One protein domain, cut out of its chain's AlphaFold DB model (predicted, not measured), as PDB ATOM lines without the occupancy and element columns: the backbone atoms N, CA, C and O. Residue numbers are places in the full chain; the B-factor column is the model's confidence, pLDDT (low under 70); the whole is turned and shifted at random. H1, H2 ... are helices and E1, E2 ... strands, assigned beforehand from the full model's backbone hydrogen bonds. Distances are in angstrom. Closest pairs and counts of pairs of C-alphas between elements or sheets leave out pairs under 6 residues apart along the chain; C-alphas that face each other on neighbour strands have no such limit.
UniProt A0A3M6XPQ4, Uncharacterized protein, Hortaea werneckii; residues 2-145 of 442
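AT A GLANCE: This is residues 2 to 145 of the 442 residues of an uncharacterized protein of Hortaea werneckii (UniProt A0A3M6XPQ4). It has little regular structure: long loops, residues 24 to 50 and 75 to 113, make the two ends, with parallel strands E1 and E2 between. The printed part has 144 residues, 53 in five named helices and two strands, class mixed. It is loose, radius of gyration of the C-alphas 19.1 A, spans 60 by 39 by 26 A.

IN THESE COORDINATES: Find H1, residues 2 to 7, from C-alpha 2 at (129.179, 189.253, 154.868). Then come E1, 17 to 23, H2, 51 to 62, H3, 66 to 74, H4, 114 to 120, and E2, 125 to 132, 20.5 A. H5, 141 to 144, ends at (126.401, 184.447, 135.862).

HOW THE PARTS SIT: E1 and E2, parallel neighbours with H2, H3 and H4 between, make a strand-helix-strand unit; N 19 and O 126 are within hydrogen-bond range, 2.9 A. H2 touches H1 with residues 58 to 62 alone, C-alphas 59 and 2 closest, 5.6 A. Every O i to N i+4 pair is within range in H1, H3 and H4, 5 of 8 in H2.

THE WHOLE: The printed part has no cut; pLDDT is under 70 at residues 9 to 12.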
ATOM      1  N   ALA A   2     127.798 189.607 154.487       73.44
ATOM      2  CA  ALA A   2     129.179 189.253 154.868       73.44
ATOM      3  C   ALA A   2     129.548 189.463 156.356       73.44
ATOM      4  O   ALA A   2     130.096 188.561 156.968       73.44
ATOM      5  N   ALA A   3     129.202 190.609 156.958       74.06
ATOM      6  CA  ALA A   3     129.463 190.846 158.387       74.06
ATOM      7  C   ALA A   3     128.718 189.856 159.303       74.06
ATOM      8  O   ALA A   3     129.314 189.299 160.209       74.06
ATOM      9  N   PHE A   4     127.445 189.572 159.005       77.25
ATOM     10  CA  PHE A   4     126.653 188.582 159.741       77.25
ATOM     11  C   PHE A   4     127.249 187.171 159.621       77.25
ATOM     12  O   PHE A   4     127.366 186.478 160.621       77.25
ATOM     13  N   LEU A   5     127.674 186.775 158.415       78.25
ATOM     14  CA  LEU A   5     128.277 185.458 158.173       78.25
ATOM     15  C   LEU A   5     129.636 185.291 158.872       78.25
ATOM     16  O   LEU A   5     129.951 184.193 159.315       78.25
ATOM     17  N   ALA A   6     130.415 186.370 158.983       73.56
ATOM     18  CA  ALA A   6     131.672 186.382 159.727       73.56
ATOM     19  C   ALA A   6     131.447 186.314 161.249       73.56
ATOM     20  O   ALA A   6     132.183 185.632 161.957       73.56
ATOM     21  N   ASP A   7     130.423 186.999 161.761       74.75
ATOM     22  CA  ASP A   7     130.146 187.053 163.201       74.75
ATOM     23  C   ASP A   7     129.666 185.700 163.758       74.75
ATOM     24  O   ASP A   7     129.952 185.386 164.912       74.75
ATOM     25  N   THR A   8     128.996 184.876 162.944       73.31
ATOM     26  CA  THR A   8     128.551 183.523 163.328       73.31
ATOM     27  C   THR A   8     129.524 182.423 162.893       73.31
ATOM     28  O   THR A   8     129.196 181.239 162.942       73.31
ATOM     29  N   GLU A   9     130.735 182.762 162.423       65.19
ATOM     30  CA  GLU A   9     131.653 181.804 161.777       65.19
ATOM     31  C   GLU A   9     132.045 180.619 162.677       65.19
ATOM     32  O   GLU A   9     132.285 179.518 162.189       65.19
ATOM     33  N   THR A  10     132.056 180.818 163.995       62.91
ATOM     34  CA  THR A  10     132.656 179.877 164.960       62.91
ATOM     35  C   THR A  10     131.687 179.332 166.005       62.91
ATOM     36  O   THR A  10     132.127 178.728 166.985       62.91
ATOM     37  N   ASP A  11     130.382 179.544 165.832       66.44
ATOM     38  CA  ASP A  11     129.364 179.080 166.769       66.44
ATOM     39  C   ASP A  11     128.315 178.180 166.098       66.44
ATOM     40  O   ASP A  11     128.318 177.957 164.888       66.44
ATOM     41  N   LEU A  12     127.407 177.641 166.916       64.81
ATOM     42  CA  LEU A  12     126.274 176.828 166.460       64.81
ATOM     43  C   LEU A  12     125.234 177.635 165.659       64.81
ATOM     44  O   LEU A  12     124.233 177.066 165.242       64.81
ATOM     45  N   ASN A  13     125.436 178.946 165.472       71.25
ATOM     46  CA  ASN A  13     124.598 179.792 164.622       71.25
ATOM     47  C   ASN A  13     125.165 179.902 163.196       71.25
ATOM     48  O   ASN A  13     124.685 180.715 162.399       71.25
ATOM     49  N   ALA A  14     126.198 179.123 162.864       76.44
ATOM     50  CA  ALA A  14     126.524 178.811 161.484       76.44
ATOM     51  C   ALA A  14     125.307 178.154 160.819       76.44
ATOM     52  O   ALA A  14     124.821 177.140 161.305       76.44
ATOM     53  N   THR A  15     124.777 178.796 159.777       83.50
ATOM     54  CA  THR A  15     123.626 178.296 159.017       83.50
ATOM     55  C   THR A  15     123.748 178.704 157.558       83.50
ATOM     56  O   THR A  15     124.112 179.850 157.256       83.50
ATOM     57  N   THR A  16     123.358 177.814 156.660       88.19
ATOM     58  CA  THR A  16     123.285 178.065 155.227       88.19
ATOM     59  C   THR A  16     122.095 178.969 154.917       88.19
ATOM     60  O   THR A  16     120.958 178.721 155.307       88.19
ATOM     61  N   LEU A  17     122.367 180.053 154.195       89.69
ATOM     62  CA  LEU A  17     121.388 181.021 153.729       89.69
ATOM     63  C   LEU A  17     121.126 180.834 152.238       89.69
ATOM     64  O   LEU A  17     122.056 180.736 151.433       89.69
ATOM     65  N   TYR A  18     119.851 180.905 151.871       88.62
ATOM     66  CA  TYR A  18     119.391 180.908 150.489       88.62
ATOM     67  C   TYR A  18     118.964 182.322 150.110       88.62
ATOM     68  O   TYR A  18     118.146 182.942 150.791       88.62
ATOM     69  N   LEU A  19     119.526 182.844 149.024       92.44
ATOM     70  CA  LEU A  19     119.133 184.114 148.430       92.44
ATOM     71  C   LEU A  19     118.532 183.855 147.050       92.44
ATOM     72  O   LEU A  19     119.261 183.579 146.098       92.44
ATOM     73  N   SER A  20     117.214 184.004 146.948       92.75
ATOM     74  CA  SER A  20     116.497 183.951 145.675       92.75
ATOM     75  C   SER A  20     116.330 185.360 145.104       92.75
ATOM     76  O   SER A  20     115.828 186.267 145.775       92.75
ATOM     77  N   LEU A  21     116.811 185.570 143.877       94.69
ATOM     78  CA  LEU A  21     116.765 186.855 143.184       94.69
ATOM     79  C   LEU A  21     115.608 186.872 142.185       94.69
ATOM     80  O   LEU A  21     115.707 186.270 141.117       94.69
ATOM     81  N   ASN A  22     114.544 187.607 142.507       94.06
ATOM     82  CA  ASN A  22     113.472 187.892 141.556       94.06
ATOM     83  C   ASN A  22     113.859 189.088 140.671       94.06
ATOM     84  O   ASN A  22     114.193 190.162 141.183       94.06
ATOM     85  N   LEU A  23     113.855 188.906 139.349       94.06
ATOM     86  CA  LEU A  23     114.256 189.925 138.378       94.06
ATOM     87  C   LEU A  23     113.021 190.537 137.732       94.06
ATOM     88  O   LEU A  23     112.391 189.910 136.885       94.06
ATOM     89  N   HIS A  24     112.748 191.795 138.069       93.06
ATOM     90  CA  HIS A  24     111.635 192.547 137.503       93.06
ATOM     91  C   HIS A  24     112.104 193.698 136.618       93.06
ATOM     92  O   HIS A  24     113.110 194.354 136.914       93.06
ATOM     93  N   ALA A  25     111.354 193.971 135.551       92.44
ATOM     94  CA  ALA A  25     111.520 195.208 134.797       92.44
ATOM     95  C   ALA A  25     110.760 196.341 135.501       92.44
ATOM     96  O   ALA A  25     109.642 196.166 135.981       92.44
ATOM     97  N   ALA A  26     111.369 197.523 135.586       89.81
ATOM     98  CA  ALA A  26     110.725 198.667 136.220       89.81
ATOM     99  C   ALA A  26     109.635 199.261 135.312       89.81
ATOM    100  O   ALA A  26     109.870 199.477 134.121       89.81
ATOM    101  N   ALA A  27     108.475 199.577 135.890       90.44
ATOM    102  CA  ALA A  27     107.454 200.381 135.223       90.44
ATOM    103  C   ALA A  27     107.977 201.803 134.918       90.44
ATOM    104  O   ALA A  27     108.895 202.283 135.601       90.44
ATOM    105  N   PRO A  28     107.409 202.498 133.915       88.38
ATOM    106  CA  PRO A  28     107.749 203.886 133.626       88.38
ATOM    107  C   PRO A  28     107.612 204.778 134.867       88.38
ATOM    108  O   PRO A  28     106.656 204.679 135.631       88.38
ATOM    109  N   ALA A  29     108.573 205.677 135.085       88.88
ATOM    110  CA  ALA A  29     108.576 206.533 136.275       88.88
ATOM    111  C   ALA A  29     107.403 207.533 136.304       88.88
ATOM    112  O   ALA A  29     107.007 207.998 137.373       88.88
ATOM    113  N   ASP A  30     106.878 207.884 135.132       93.56
ATOM    114  CA  ASP A  30     105.732 208.766 134.922       93.56
ATOM    115  C   ASP A  30     104.380 208.036 134.956       93.56
ATOM    116  O   ASP A  30     103.359 208.686 135.186       93.56
ATOM    117  N   ASP A  31     104.376 206.706 134.820       91.12
ATOM    118  CA  ASP A  31     103.216 205.849 135.075       91.12
ATOM    119  C   ASP A  31     103.629 204.544 135.788       91.12
ATOM    120  O   ASP A  31     103.751 203.489 135.161       91.12
ATOM    121  N   PRO A  32     103.807 204.583 137.124       89.19
ATOM    122  CA  PRO A  32     104.205 203.412 137.907       89.19
ATOM    123  C   PRO A  32     103.173 202.275 137.926       89.19
ATOM    124  O   PRO A  32     103.450 201.219 138.488       89.19
ATOM    125  N   THR A  33     101.971 202.504 137.386       90.44
ATOM    126  CA  THR A  33     100.899 201.502 137.308       90.44
ATOM    127  C   THR A  33     100.806 200.826 135.944       90.44
ATOM    128  O   THR A  33     100.091 199.832 135.809       90.44
ATOM    129  N   ALA A  34     101.519 201.338 134.940       90.56
ATOM    130  CA  ALA A  34     101.602 200.716 133.628       90.56
ATOM    131  C   ALA A  34     102.455 199.441 133.652       90.56
ATOM    132  O   ALA A  34     103.299 199.231 134.526       90.56
ATOM    133  N   SER A  35     102.254 198.593 132.642       89.00
ATOM    134  CA  SER A  35     103.130 197.448 132.395       89.00
ATOM    135  C   SER A  35     104.565 197.911 132.147       89.00
ATOM    136  O   SER A  35     104.791 198.898 131.447       89.00
ATOM    137  N   ALA A  36     105.535 197.173 132.683       91.75
ATOM    138  CA  ALA A  36     106.942 197.449 132.436       91.75
ATOM    139  C   ALA A  36     107.321 197.189 130.971       91.75
ATOM    140  O   ALA A  36     106.937 196.167 130.389       91.75
ATOM    141  N   ASP A  37     108.116 198.096 130.406       90.31
ATOM    142  CA  ASP A  37     108.701 197.952 129.075       90.31
ATOM    143  C   ASP A  37     109.965 197.084 129.119       90.31
ATOM    144  O   ASP A  37     110.699 197.055 130.110       90.31
ATOM    145  N   THR A  38     110.270 196.408 128.009       93.50
ATOM    146  CA  THR A  38     111.542 195.689 127.848       93.50
ATOM    147  C   THR A  38     112.715 196.677 127.823       93.50
ATOM    148  O   THR A  38     112.765 197.537 126.935       93.50
ATOM    149  N   PRO A  39     113.699 196.559 128.737       92.25
ATOM    150  CA  PRO A  39     114.869 197.425 128.728       92.25
ATOM    151  C   PRO A  39     115.669 197.297 127.428       92.25
ATOM    152  O   PRO A  39     115.847 196.209 126.880       92.25
ATOM    153  N   ALA A  40     116.223 198.412 126.949       91.25
ATOM    154  CA  ALA A  40     117.141 198.386 125.816       91.25
ATOM    155  C   ALA A  40     118.397 197.554 126.143       91.25
ATOM    156  O   ALA A  40     118.887 197.567 127.271       91.25
ATOM    157  N   ALA A  41     118.979 196.882 125.145       88.44
ATOM    158  CA  ALA A  41     120.114 195.973 125.356       88.44
ATOM    159  C   ALA A  41     121.338 196.630 126.029       88.44
ATOM    160  O   ALA A  41     122.081 195.977 126.753       88.44
ATOM    161  N   ASN A  42     121.549 197.930 125.813       90.81
ATOM    162  CA  ASN A  42     122.621 198.705 126.447       90.81
ATOM    163  C   ASN A  42     122.293 199.178 127.875       90.81
ATOM    164  O   ASN A  42     123.190 199.662 128.563       90.81
ATOM    165  N   ALA A  43     121.030 199.081 128.298       90.06
ATOM    166  CA  ALA A  43     120.575 199.381 129.652       90.06
ATOM    167  C   ALA A  43     120.633 198.149 130.570       90.06
ATOM    168  O   ALA A  43     120.611 198.296 131.791       90.06
ATOM    169  N   LEU A  44     120.738 196.945 129.997       92.69
ATOM    170  CA  LEU A  44     120.893 195.718 130.767       92.69
ATOM    171  C   LEU A  44     122.270 195.664 131.456       92.69
ATOM    172  O   LEU A  44     123.279 196.094 130.879       92.69
ATOM    173  N   PRO A  45     122.347 195.130 132.689       93.06
ATOM    174  CA  PRO A  45     123.608 195.035 133.405       93.06
ATOM    175  C   PRO A  45     124.651 194.193 132.658       93.06
ATOM    176  O   PRO A  45     124.354 193.150 132.082       93.06
ATOM    177  N   SER A  46     125.905 194.646 132.685       92.38
ATOM    178  CA  SER A  46     127.036 193.947 132.072       92.38
ATOM    179  C   SER A  46     128.331 194.171 132.855       92.38
ATOM    180  O   SER A  46     128.464 195.120 133.636       92.38
ATOM    181  N   GLY A  47     129.302 193.272 132.668       91.50
ATOM    182  CA  GLY A  47     130.594 193.324 133.351       91.50
ATOM    183  C   GLY A  47     130.436 193.395 134.873       91.50
ATOM    184  O   GLY A  47     129.814 192.534 135.480       91.50
ATOM    185  N   ARG A  48     130.962 194.456 135.495       93.12
ATOM    186  CA  ARG A  48     130.924 194.648 136.960       93.12
ATOM    187  C   ARG A  48     129.532 194.924 137.536       93.12
ATOM    188  O   ARG A  48     129.405 194.938 138.759       93.12
ATOM    189  N   ASN A  49     128.544 195.178 136.681       93.75
ATOM    190  CA  ASN A  49     127.160 195.420 137.083       93.75
ATOM    191  C   ASN A  49     126.301 194.150 137.016       93.75
ATOM    192  O   ASN A  49     125.143 194.208 137.408       93.75
ATOM    193  N   LEU A  50     126.844 193.026 136.531       95.88
ATOM    194  CA  LEU A  50     126.165 191.735 136.632       95.88
ATOM    195  C   LEU A  50     125.860 191.409 138.098       95.88
ATOM    196  O   LEU A  50     126.647 191.741 138.993       95.88
ATOM    197  N   LEU A  51     124.743 190.726 138.334       95.69
ATOM    198  CA  LEU A  51     124.294 190.343 139.669       95.69
ATOM    199  C   LEU A  51     125.342 189.480 140.371       95.69
ATOM    200  O   LEU A  51     125.692 189.769 141.519       95.69
ATOM    201  N   SER A  52     125.948 188.520 139.661       95.56
ATOM    202  CA  SER A  52     127.060 187.736 140.215       95.56
ATOM    203  C   SER A  52     128.217 188.630 140.671       95.56
ATOM    204  O   SER A  52     128.705 188.491 141.788       95.56
ATOM    205  N   SER A  53     128.619 189.615 139.864       95.50
ATOM    206  CA  SER A  53     129.728 190.522 140.186       95.50
ATOM    207  C   SER A  53     129.440 191.399 141.404       95.50
ATOM    208  O   SER A  53     130.357 191.727 142.164       95.50
ATOM    209  N   ILE A  54     128.180 191.792 141.601       94.69
ATOM    210  CA  ILE A  54     127.746 192.572 142.764       94.69
ATOM    211  C   ILE A  54     127.798 191.707 144.025       94.69
ATOM    212  O   ILE A  54     128.389 192.116 145.025       94.69
ATOM    213  N   ILE A  55     127.237 190.499 143.964       93.69
ATOM    214  CA  ILE A  55     127.147 189.575 145.102       93.69
ATOM    215  C   ILE A  55     128.532 189.092 145.531       93.69
ATOM    216  O   ILE A  55     128.881 189.154 146.715       93.69
ATOM    217  N   GLN A  56     129.353 188.684 144.566       92.25
ATOM    218  CA  GLN A  56     130.674 188.111 144.807       92.25
ATOM    219  C   GLN A  56     131.671 189.133 145.368       92.25
ATOM    220  O   GLN A  56     132.630 188.747 146.031       92.25
ATOM    221  N   ARG A  57     131.448 190.444 145.181       91.19
ATOM    222  CA  ARG A  57     132.385 191.489 145.634       91.19
ATOM    223  C   ARG A  57     132.720 191.395 147.126       91.19
ATOM    224  O   ARG A  57     133.870 191.625 147.486       91.19
ATOM    225  N   ASN A  58     131.729 191.073 147.957       87.81
ATOM    226  CA  ASN A  58     131.888 190.996 149.412       87.81
ATOM    227  C   ASN A  58     131.549 189.618 149.997       87.81
ATOM    228  O   ASN A  58     131.818 189.406 151.174       87.81
ATOM    229  N   ASN A  59     130.946 188.709 149.225       90.50
ATOM    230  CA  ASN A  59     130.473 187.423 149.746       90.50
ATOM    231  C   ASN A  59     131.182 186.215 149.119       90.50
ATOM    232  O   ASN A  59     130.799 185.089 149.419       90.50
ATOM    233  N   SER A  60     132.204 186.405 148.275       91.75
ATOM    234  CA  SER A  60     132.821 185.295 147.533       91.75
ATOM    235  C   SER A  60     133.422 184.204 148.407       91.75
ATOM    236  O   SER A  60     133.281 183.031 148.083       91.75
ATOM    237  N   ALA A  61     134.018 184.570 149.543       90.81
ATOM    238  CA  ALA A  61     134.529 183.600 150.511       90.81
ATOM    239  C   ALA A  61     133.418 182.729 151.120       90.81
ATOM    240  O   ALA A  61     133.673 181.593 151.494       90.81
ATOM    241  N   TYR A  62     132.189 183.245 151.173       92.19
ATOM    242  CA  TYR A  62     131.056 182.598 151.828       92.19
ATOM    243  C   TYR A  62     130.057 181.984 150.845       92.19
ATOM    244  O   TYR A  62     129.078 181.390 151.278       92.19
ATOM    245  N   THR A  63     130.236 182.139 149.531       94.88
ATOM    246  CA  THR A  63     129.231 181.696 148.551       94.88
ATOM    247  C   THR A  63     129.598 180.332 147.994       94.88
ATOM    248  O   THR A  63     130.668 180.203 147.405       94.88
ATOM    249  N   TYR A  64     128.713 179.344 148.128       95.56
ATOM    250  CA  TYR A  64     128.823 178.071 147.418       95.56
ATOM    251  C   TYR A  64     128.125 178.181 146.061       95.56
ATOM    252  O   TYR A  64     126.983 178.629 145.964       95.56
ATOM    253  N   THR A  65     128.835 177.829 144.992       96.25
ATOM    254  CA  THR A  65     128.435 178.182 143.621       96.25
ATOM    255  C   THR A  65     128.127 176.961 142.747       96.25
ATOM    256  O   THR A  65     128.680 175.882 142.973       96.25
ATOM    257  N   PRO A  66     127.345 177.121 141.659       95.81
ATOM    258  CA  PRO A  66     127.161 176.062 140.661       95.81
ATOM    259  C   PRO A  66     128.478 175.608 140.016       95.81
ATOM    260  O   PRO A  66     128.608 174.466 139.578       95.81
ATOM    261  N   GLY A  67     129.457 176.516 139.910       96.31
ATOM    262  CA  GLY A  67     130.834 176.228 139.508       96.31
ATOM    263  C   GLY A  67     131.461 175.134 140.363       96.31
ATOM    264  O   GLY A  67     131.849 174.092 139.836       96.31
ATOM    265  N   GLN A  68     131.483 175.373 141.674       96.06
ATOM    266  CA  GLN A  68     132.049 174.460 142.664       96.06
ATOM    267  C   GLN A  68     131.286 173.141 142.727       96.06
ATOM    268  O   GLN A  68     131.918 172.091 142.691       96.06
ATOM    269  N   LEU A  69     129.948 173.183 142.725       95.44
ATOM    270  CA  LEU A  69     129.124 171.972 142.701       95.44
ATOM    271  C   LEU A  69     129.488 171.072 141.519       95.44
ATOM    272  O   LEU A  69     129.699 169.877 141.692       95.44
ATOM    273  N   ARG A  70     129.607 171.639 140.314       95.44
ATOM    274  CA  ARG A  70     129.949 170.877 139.105       95.44
ATOM    275  C   ARG A  70     131.355 170.283 139.163       95.44
ATOM    276  O   ARG A  70     131.537 169.140 138.759       95.44
ATOM    277  N   GLU A  71     132.334 171.057 139.629       95.69
ATOM    278  CA  GLU A  71     133.720 170.597 139.761       95.69
ATOM    279  C   GLU A  71     133.817 169.447 140.769       95.69
ATOM    280  O   GLU A  71     134.336 168.382 140.442       95.69
ATOM    281  N   GLN A  72     133.216 169.615 141.946       95.94
ATOM    282  CA  GLN A  72     133.220 168.606 143.001       95.94
ATOM    283  C   GLN A  72     132.447 167.344 142.594       95.94
ATOM    284  O   GLN A  72     132.938 166.238 142.791       95.94
ATOM    285  N   ARG A  73     131.299 167.484 141.916       94.44
ATOM    286  CA  ARG A  73     130.550 166.347 141.352       94.44
ATOM    287  C   ARG A  73     131.343 165.545 140.326       94.44
ATOM    288  O   ARG A  73     131.135 164.341 140.208       94.44
ATOM    289  N   SER A  74     132.216 166.203 139.562       95.00
ATOM    290  CA  SER A  74     133.027 165.536 138.539       95.00
ATOM    291  C   SER A  74     134.178 164.712 139.118       95.00
ATOM    292  O   SER A  74     134.660 163.804 138.446       95.00
ATOM    293  N   ASN A  75     134.608 165.020 140.346       95.12
ATOM    294  CA  ASN A  75     135.630 164.278 141.071       95.12
ATOM    295  C   ASN A  75     135.476 164.502 142.588       95.12
ATOM    296  O   ASN A  75     135.900 165.528 143.133       95.12
ATOM    297  N   LEU A  76     134.874 163.530 143.268       95.31
ATOM    298  CA  LEU A  76     134.596 163.556 144.706       95.31
ATOM    299  C   LEU A  76     135.878 163.467 145.551       95.31
ATOM    300  O   LEU A  76     135.903 164.001 146.660       95.31
ATOM    301  N   ASP A  77     136.944 162.888 144.989       94.19
ATOM    302  CA  ASP A  77     138.265 162.715 145.613       94.19
ATOM    303  C   ASP A  77     139.264 163.815 145.203       94.19
ATOM    304  O   ASP A  77     140.458 163.763 145.511       94.19
ATOM    305  N   ALA A  78     138.821 164.838 144.464       93.62
ATOM    306  CA  ALA A  78     139.677 165.985 144.196       93.62
ATOM    307  C   ALA A  78     139.998 166.720 145.505       93.62
ATOM    308  O   ALA A  78     139.178 166.815 146.417       93.62
ATOM    309  N   ARG A  79     141.189 167.319 145.588       91.38
ATOM    310  CA  ARG A  79     141.579 168.124 146.750       91.38
ATOM    311  C   ARG A  79     140.557 169.244 146.996       91.38
ATOM    312  O   ARG A  79     140.401 170.117 146.147       91.38
ATOM    313  N   GLY A  80     139.941 169.257 148.179       87.31
ATOM    314  CA  GLY A  80     138.884 170.218 148.533       87.31
ATOM    315  C   GLY A  80     137.485 169.833 148.028       87.31
ATOM    316  O   GLY A  80     136.582 170.673 148.012       87.31
ATOM    317  N   SER A  81     137.314 168.588 147.584       94.44
ATOM    318  CA  SER A  81     136.032 167.970 147.248       94.44
ATOM    319  C   SER A  81     135.531 167.089 148.398       94.44
ATOM    320  O   SER A  81     136.150 167.006 149.458       94.44
ATOM    321  N   TRP A  82     134.364 166.480 148.214       94.62
ATOM    322  CA  TRP A  82     133.524 165.966 149.298       94.62
ATOM    323  C   TRP A  82     134.108 164.790 150.073       94.62
ATOM    324  O   TRP A  82     133.733 164.595 151.226       94.62
ATOM    325  N   PHE A  83     134.994 163.998 149.470       93.69
ATOM    326  CA  PHE A  83     135.605 162.833 150.118       93.69
ATOM    327  C   PHE A  83     137.033 163.097 150.614       93.69
ATOM    328  O   PHE A  83     137.566 162.305 151.390       93.69
ATOM    329  N   GLU A  84     137.606 164.260 150.295       94.50
ATOM    330  CA  GLU A  84     138.914 164.731 150.779       94.50
ATOM    331  C   GLU A  84     138.789 165.636 152.022       94.50
ATOM    332  O   GLU A  84     139.538 166.600 152.202       94.50
ATOM    333  N   VAL A  85     137.825 165.322 152.894       92.19
ATOM    334  CA  VAL A  85     137.608 165.962 154.204       92.19
ATOM    335  C   VAL A  85     137.505 164.908 155.312       92.19
ATOM    336  O   VAL A  85     137.447 163.699 155.038       92.19
ATOM    337  N   GLU A  86     137.501 165.347 156.574       90.56
ATOM    338  CA  GLU A  86     137.250 164.466 157.721       90.56
ATOM    339  C   GLU A  86     135.898 163.761 157.578       90.56
ATOM    340  O   GLU A  86     134.951 164.326 157.035       90.56
ATOM    341  N   THR A  87     135.806 162.509 158.033       89.50
ATOM    342  CA  THR A  87     134.629 161.654 157.801       89.50
ATOM    343  C   THR A  87     133.326 162.286 158.289       89.50
ATOM    344  O   THR A  87     132.313 162.147 157.615       89.50
ATOM    345  N   GLU A  88     133.362 163.031 159.394       86.50
ATOM    346  CA  GLU A  88     132.205 163.752 159.944       86.50
ATOM    347  C   GLU A  88     131.676 164.879 159.043       86.50
ATOM    348  O   GLU A  88     130.526 165.283 159.179       86.50
ATOM    349  N   TYR A  89     132.486 165.365 158.097       90.00
ATOM    350  CA  TYR A  89     132.090 166.400 157.143       90.00
ATOM    351  C   TYR A  89     131.730 165.847 155.768       90.00
ATOM    352  O   TYR A  89     131.340 166.623 154.901       90.00
ATOM    353  N   ARG A  90     131.854 164.538 155.534       93.62
ATOM    354  CA  ARG A  90     131.533 163.943 154.233       93.62
ATOM    355  C   ARG A  90     130.017 163.839 154.051       93.62
ATOM    356  O   ARG A  90     129.310 163.537 155.013       93.62
ATOM    357  N   PRO A  91     129.499 164.033 152.829       92.31
ATOM    358  CA  PRO A  91     128.126 163.675 152.529       92.31
ATOM    359  C   PRO A  91     127.966 162.153 152.542       92.31
ATOM    360  O   PRO A  91     128.851 161.405 152.119       92.31
ATOM    361  N   GLU A  92     126.808 161.700 153.004       89.31
ATOM    362  CA  GLU A  92     126.470 160.283 153.089       89.31
ATOM    363  C   GLU A  92     126.118 159.742 151.701       89.31
ATOM    364  O   GLU A  92     125.058 160.037 151.145       89.31
ATOM    365  N   SER A  93     127.022 158.946 151.126       89.31
ATOM    366  CA  SER A  93     126.918 158.463 149.742       89.31
ATOM    367  C   SER A  93     125.738 157.534 149.488       89.31
ATOM    368  O   SER A  93     125.361 157.345 148.340       89.31
ATOM    369  N   VAL A  94     125.108 156.997 150.532       88.00
ATOM    370  CA  VAL A  94     123.913 156.151 150.404       88.00
ATOM    371  C   VAL A  94     122.682 156.911 149.888       88.00
ATOM    372  O   VAL A  94     121.731 156.276 149.449       88.00
ATOM    373  N   TYR A  95     122.694 158.251 149.904       88.06
ATOM    374  CA  TYR A  95     121.587 159.098 149.427       88.06
ATOM    375  C   TYR A  95     121.773 159.628 148.003       88.06
ATOM    376  O   TYR A  95     120.960 160.420 147.530       88.06
ATOM    377  N   PHE A  96     122.837 159.234 147.307       88.19
ATOM    378  CA  PHE A  96     123.063 159.642 145.925       88.19
ATOM    379  C   PHE A  96     123.881 158.607 145.159       88.19
ATOM    380  O   PHE A  96     124.434 157.666 145.711       88.19
ATOM    381  N   THR A  97     123.963 158.762 143.842       87.94
ATOM    382  CA  THR A  97     124.687 157.808 143.005       87.94
ATOM    383  C   THR A  97     126.162 158.172 142.948       87.94
ATOM    384  O   THR A  97     126.501 159.288 142.558       87.94
ATOM    385  N   VAL A  98     127.044 157.226 143.267       90.50
ATOM    386  CA  VAL A  98     128.488 157.355 143.031       90.50
ATOM    387  C   VAL A  98     128.877 156.481 141.844       90.50
ATOM    388  O   VAL A  98     128.764 155.259 141.888       90.50
ATOM    389  N   ASN A  99     129.340 157.120 140.774       91.19
ATOM    390  CA  ASN A  99     129.897 156.469 139.599       91.19
ATOM    391  C   ASN A  99     131.417 156.398 139.749       91.19
ATOM    392  O   ASN A  99     132.077 157.434 139.766       91.19
ATOM    393  N   ASP A 100     131.964 155.186 139.796       85.50
ATOM    394  CA  ASP A 100     133.412 154.944 139.914       85.50
ATOM    395  C   ASP A 100     133.969 154.129 138.728       85.50
ATOM    396  O   ASP A 100     134.923 153.362 138.834       85.50
ATOM    397  N   ALA A 101     133.337 154.254 137.556       74.69
ATOM    398  CA  ALA A 101     133.709 153.476 136.372       74.69
ATOM    399  C   ALA A 101     135.136 153.783 135.865       74.69
ATOM    400  O   ALA A 101     135.787 152.901 135.307       74.69
ATOM    401  N   ASP A 102     135.629 155.004 136.095       75.44
ATOM    402  CA  ASP A 102     136.912 155.502 135.583       75.44
ATOM    403  C   ASP A 102     137.988 155.678 136.678       75.44
ATOM    404  O   ASP A 102     138.986 156.360 136.443       75.44
ATOM    405  N   GLN A 103     137.813 155.079 137.870       83.38
ATOM    406  CA  GLN A 103     138.659 155.311 139.067       83.38
ATOM    407  C   GLN A 103     138.675 156.773 139.546       83.38
ATOM    408  O   GLN A 103     139.585 157.201 140.258       83.38
ATOM    409  N   ILE A 104     137.701 157.561 139.098       90.94
ATOM    410  CA  ILE A 104     137.454 158.924 139.542       90.94
ATOM    411  C   ILE A 104     136.011 158.924 140.034       90.94
ATOM    412  O   ILE A 104     135.094 158.988 139.204       90.94
ATOM    413  N   PRO A 105     135.789 158.826 141.356       93.12
ATOM    414  CA  PRO A 105     134.448 158.839 141.903       93.12
ATOM    415  C   PRO A 105     133.764 160.150 141.533       93.12
ATOM    416  O   PRO A 105     134.271 161.239 141.794       93.12
ATOM    417  N   SER A 106     132.609 160.048 140.895       94.31
ATOM    418  CA  SER A 106     131.812 161.186 140.448       94.31
ATOM    419  C   SER A 106     130.350 160.950 140.784       94.31
ATOM    420  O   SER A 106     129.934 159.824 141.053       94.31
ATOM    421  N   THR A 107     129.541 162.002 140.774       91.94
ATOM    422  CA  THR A 107     128.106 161.867 141.019       91.94
ATOM    423  C   THR A 107     127.280 162.760 140.102       91.94
ATOM    424  O   THR A 107     127.588 163.945 139.944       91.94
ATOM    425  N   PRO A 108     126.210 162.225 139.488       88.62
ATOM    426  CA  PRO A 108     125.300 163.028 138.684       88.62
ATOM    427  C   PRO A 108     124.336 163.859 139.547       88.62
ATOM    428  O   PRO A 108     123.880 164.913 139.101       88.62
ATOM    429  N   ASN A 109     124.027 163.401 140.765       85.25
ATOM    430  CA  ASN A 109     122.907 163.885 141.577       85.25
ATOM    431  C   ASN A 109     123.256 164.208 143.040       85.25
ATOM    432  O   ASN A 109     122.432 164.805 143.722       85.25
ATOM    433  N   GLY A 110     124.452 163.877 143.528       89.62
ATOM    434  CA  GLY A 110     124.824 164.127 144.922       89.62
ATOM    435  C   GLY A 110     124.933 165.608 145.274       89.62
ATOM    436  O   GLY A 110     125.191 166.446 144.412       89.62
ATOM    437  N   TRP A 111     124.766 165.940 146.546       91.00
ATOM    438  CA  TRP A 111     125.053 167.266 147.093       91.00
ATOM    439  C   TRP A 111     126.026 167.143 148.264       91.00
ATOM    440  O   TRP A 111     126.040 166.106 148.933       91.00
ATOM    441  N   PRO A 112     126.845 168.177 148.525       92.44
ATOM    442  CA  PRO A 112     127.577 168.250 149.780       92.44
ATOM    443  C   PRO A 112     126.610 168.286 150.971       92.44
ATOM    444  O   PRO A 112     125.480 168.760 150.855       92.44
ATOM    445  N   SER A 113     127.078 167.826 152.127       90.56
ATOM    446  CA  SER A 113     126.358 167.994 153.385       90.56
ATOM    447  C   SER A 113     126.454 169.435 153.889       90.56
ATOM    448  O   SER A 113     127.358 170.191 153.520       90.56
ATOM    449  N   GLU A 114     125.545 169.799 154.790       88.38
ATOM    450  CA  GLU A 114     125.596 171.062 155.532       88.38
ATOM    451  C   GLU A 114     126.948 171.232 156.238       88.38
ATOM    452  O   GLU A 114     127.626 172.242 156.074       88.38
ATOM    453  N   SER A 115     127.424 170.179 156.907       87.75
ATOM    454  CA  SER A 115     128.725 170.157 157.574       87.75
ATOM    455  C   SER A 115     129.903 170.391 156.616       87.75
ATOM    456  O   SER A 115     130.884 171.040 156.983       87.75
ATOM    457  N   PHE A 116     129.817 169.915 155.369       91.81
ATOM    458  CA  PHE A 116     130.826 170.206 154.352       91.81
ATOM    459  C   PHE A 116     130.833 171.693 153.988       91.81
ATOM    460  O   PHE A 116     131.883 172.338 154.020       91.81
ATOM    461  N   ILE A 117     129.666 172.239 153.631       91.44
ATOM    462  CA  ILE A 117     129.535 173.632 153.194       91.44
ATOM    463  C   ILE A 117     129.944 174.576 154.334       91.44
ATOM    464  O   ILE A 117     130.825 175.417 154.148       91.44
ATOM    465  N   GLU A 118     129.375 174.385 155.521       88.69
ATOM    466  CA  GLU A 118     129.454 175.346 156.620       88.69
ATOM    467  C   GLU A 118     130.708 175.227 157.476       88.69
ATOM    468  O   GLU A 118     131.242 176.257 157.901       88.69
ATOM    469  N   LEU A 119     131.167 173.999 157.743       85.69
ATOM    470  CA  LEU A 119     132.248 173.734 158.698       85.69
ATOM    471  C   LEU A 119     133.570 173.438 157.989       85.69
ATOM    472  O   LEU A 119     134.596 174.005 158.357       85.69
ATOM    473  N   SER A 120     133.556 172.602 156.946       88.44
ATOM    474  CA  SER A 120     134.778 172.307 156.187       88.44
ATOM    475  C   SER A 120     135.179 173.462 155.265       88.44
ATOM    476  O   SER A 120     136.356 173.819 155.194       88.44
ATOM    477  N   ASN A 121     134.216 174.054 154.552       88.31
ATOM    478  CA  ASN A 121     134.493 175.091 153.556       88.31
ATOM    479  C   ASN A 121     134.229 176.523 154.035       88.31
ATOM    480  O   ASN A 121     134.617 177.458 153.331       88.31
ATOM    481  N   ALA A 122     133.584 176.711 155.192       87.94
ATOM    482  CA  ALA A 122     133.157 178.022 155.698       87.94
ATOM    483  C   ALA A 122     132.304 178.832 154.692       87.94
ATOM    484  O   ALA A 122     132.262 180.064 154.721       87.94
ATOM    485  N   GLN A 123     131.599 178.139 153.797       91.81
ATOM    486  CA  GLN A 123     130.637 178.714 152.861       91.81
ATOM    487  C   GLN A 123     129.233 178.590 153.451       91.81
ATOM    488  O   GLN A 123     128.941 177.646 154.166       91.81
ATOM    489  N   ARG A 124     128.372 179.583 153.226       90.00
ATOM    490  CA  ARG A 124     127.060 179.710 153.892       90.00
ATOM    491  C   ARG A 124     126.015 180.433 153.057       90.00
ATOM    492  O   ARG A 124     124.956 180.771 153.564       90.00
ATOM    493  N   LEU A 125     126.319 180.761 151.808       93.25
ATOM    494  CA  LEU A 125     125.407 181.473 150.927       93.25
ATOM    495  C   LEU A 125     125.226 180.691 149.632       93.25
ATOM    496  O   LEU A 125     126.186 180.467 148.896       93.25
ATOM    497  N   LEU A 126     123.983 180.333 149.344       94.56
ATOM    498  CA  LEU A 126     123.529 179.820 148.062       94.56
ATOM    499  C   LEU A 126     122.703 180.914 147.393       94.56
ATOM    500  O   LEU A 126     121.861 181.545 148.031       94.56
ATOM    501  N   VAL A 127     122.969 181.174 146.117       95.94
ATOM    502  CA  VAL A 127     122.293 182.239 145.368       95.94
ATOM    503  C   VAL A 127     121.676 181.649 144.123       95.94
ATOM    504  O   VAL A 127     122.385 181.027 143.333       95.94
ATOM    505  N   GLU A 128     120.394 181.898 143.918       95.19
ATOM    506  CA  GLU A 128     119.660 181.451 142.740       95.19
ATOM    507  C   GLU A 128     118.867 182.590 142.098       95.19
ATOM    508  O   GLU A 128     118.629 183.641 142.702       95.19
ATOM    509  N   TYR A 129     118.431 182.354 140.866       95.25
ATOM    510  CA  TYR A 129     117.356 183.123 140.261       95.25
ATOM    511  C   TYR A 129     116.004 182.562 140.696       95.25
ATOM    512  O   TYR A 129     115.772 181.363 140.583       95.25
ATOM    513  N   GLY A 130     115.127 183.436 141.180       92.12
ATOM    514  CA  GLY A 130     113.719 183.125 141.398       92.12
ATOM    515  C   GLY A 130     112.913 183.426 140.137       92.12
ATOM    516  O   GLY A 130     113.318 183.095 139.026       92.12
ATOM    517  N   SER A 131     111.788 184.117 140.300       91.44
ATOM    518  CA  SER A 131     110.975 184.598 139.180       91.44
ATOM    519  C   SER A 131     111.712 185.642 138.333       91.44
ATOM    520  O   SER A 131     112.349 186.561 138.850       91.44
ATOM    521  N   VAL A 132     111.610 185.512 137.012       93.50
ATOM    522  CA  VAL A 132     112.178 186.455 136.045       93.50
ATOM    523  C   VAL A 132     111.052 186.958 135.149       93.50
ATOM    524  O   VAL A 132     110.396 186.168 134.470       93.50
ATOM    525  N   ASP A 133     110.834 188.272 135.132       94.31
ATOM    526  CA  ASP A 133     109.873 188.897 134.226       94.31
ATOM    527  C   ASP A 133     110.259 188.621 132.761       94.31
ATOM    528  O   ASP A 133     111.440 188.729 132.413       94.31
ATOM    529  N   PRO A 134     109.293 188.376 131.853       93.88
ATOM    530  CA  PRO A 134     109.575 188.178 130.427       93.88
ATOM    531  C   PRO A 134     110.400 189.315 129.801       93.88
ATOM    532  O   PRO A 134     111.249 189.097 128.942       93.88
ATOM    533  N   GLN A 135     110.204 190.548 130.269       94.75
ATOM    534  CA  GLN A 135     110.952 191.732 129.847       94.75
ATOM    535  C   GLN A 135     112.456 191.646 130.149       94.75
ATOM    536  O   GLN A 135     113.246 192.337 129.508       94.75
ATOM    537  N   MET A 136     112.857 190.818 131.114       94.94
ATOM    538  CA  MET A 136     114.242 190.630 131.543       94.94
ATOM    539  C   MET A 136     114.932 189.441 130.859       94.94
ATOM    540  O   MET A 136     116.096 189.178 131.156       94.94
ATOM    541  N   GLU A 137     114.286 188.772 129.894       92.12
ATOM    542  CA  GLU A 137     114.860 187.639 129.142       92.12
ATOM    543  C   GLU A 137     116.200 187.991 128.464       92.12
ATOM    544  O   GLU A 137     117.082 187.147 128.324       92.12
ATOM    545  N   GLY A 138     116.399 189.263 128.099       92.38
ATOM    546  CA  GLY A 138     117.651 189.747 127.511       92.38
ATOM    547  C   GLY A 138     118.846 189.814 128.474       92.38
ATOM    548  O   GLY A 138     119.967 190.063 128.019       92.38
ATOM    549  N   TYR A 139     118.642 189.645 129.786       95.44
ATOM    550  CA  TYR A 139     119.724 189.637 130.771       95.44
ATOM    551  C   TYR A 139     120.733 188.515 130.477       95.44
ATOM    552  O   TYR A 139     120.385 187.416 130.052       95.44
ATOM    553  N   ASN A 140     122.023 188.770 130.709       95.44
ATOM    554  CA  ASN A 140     123.073 187.800 130.404       95.44
ATOM    555  C   ASN A 140     123.233 186.748 131.517       95.44
ATOM    556  O   ASN A 140     124.221 186.754 132.254       95.44
ATOM    557  N   PHE A 141     122.282 185.817 131.610       95.56
ATOM    558  CA  PHE A 141     122.308 184.713 132.579       95.56
ATOM    559  C   PHE A 141     123.541 183.813 132.424       95.56
ATOM    560  O   PHE A 141     124.106 183.349 133.413       95.56
ATOM    561  N   THR A 142     124.021 183.614 131.194       95.50
ATOM    562  CA  THR A 142     125.200 182.781 130.906       95.50
ATOM    563  C   THR A 142     126.469 183.319 131.563       95.50
ATOM    564  O   THR A 142     127.299 182.534 132.019       95.50
ATOM    565  N   ALA A 143     126.626 184.644 131.652       95.56
ATOM    566  CA  ALA A 143     127.768 185.245 132.340       95.56
ATOM    567  C   ALA A 143     127.764 184.960 133.854       95.56
ATOM    568  O   ALA A 143     128.833 184.901 134.463       95.56
ATOM    569  N   ASP A 144     126.587 184.715 134.434       97.00
ATOM    570  CA  ASP A 144     126.401 184.447 135.862       97.00
ATOM    571  C   ASP A 144     126.294 182.952 136.197       97.00
ATOM    572  O   ASP A 144     126.383 182.584 137.366       97.00
ATOM    573  N   ALA A 145     126.185 182.071 135.196       95.56
ATOM    574  CA  ALA A 145     125.862 180.648 135.359       95.56
ATOM    575  C   ALA A 145     126.885 179.818 136.166       95.56
ATOM    576  O   ALA A 145     126.600 178.694 136.581       95.56
TER     577      ALA A 145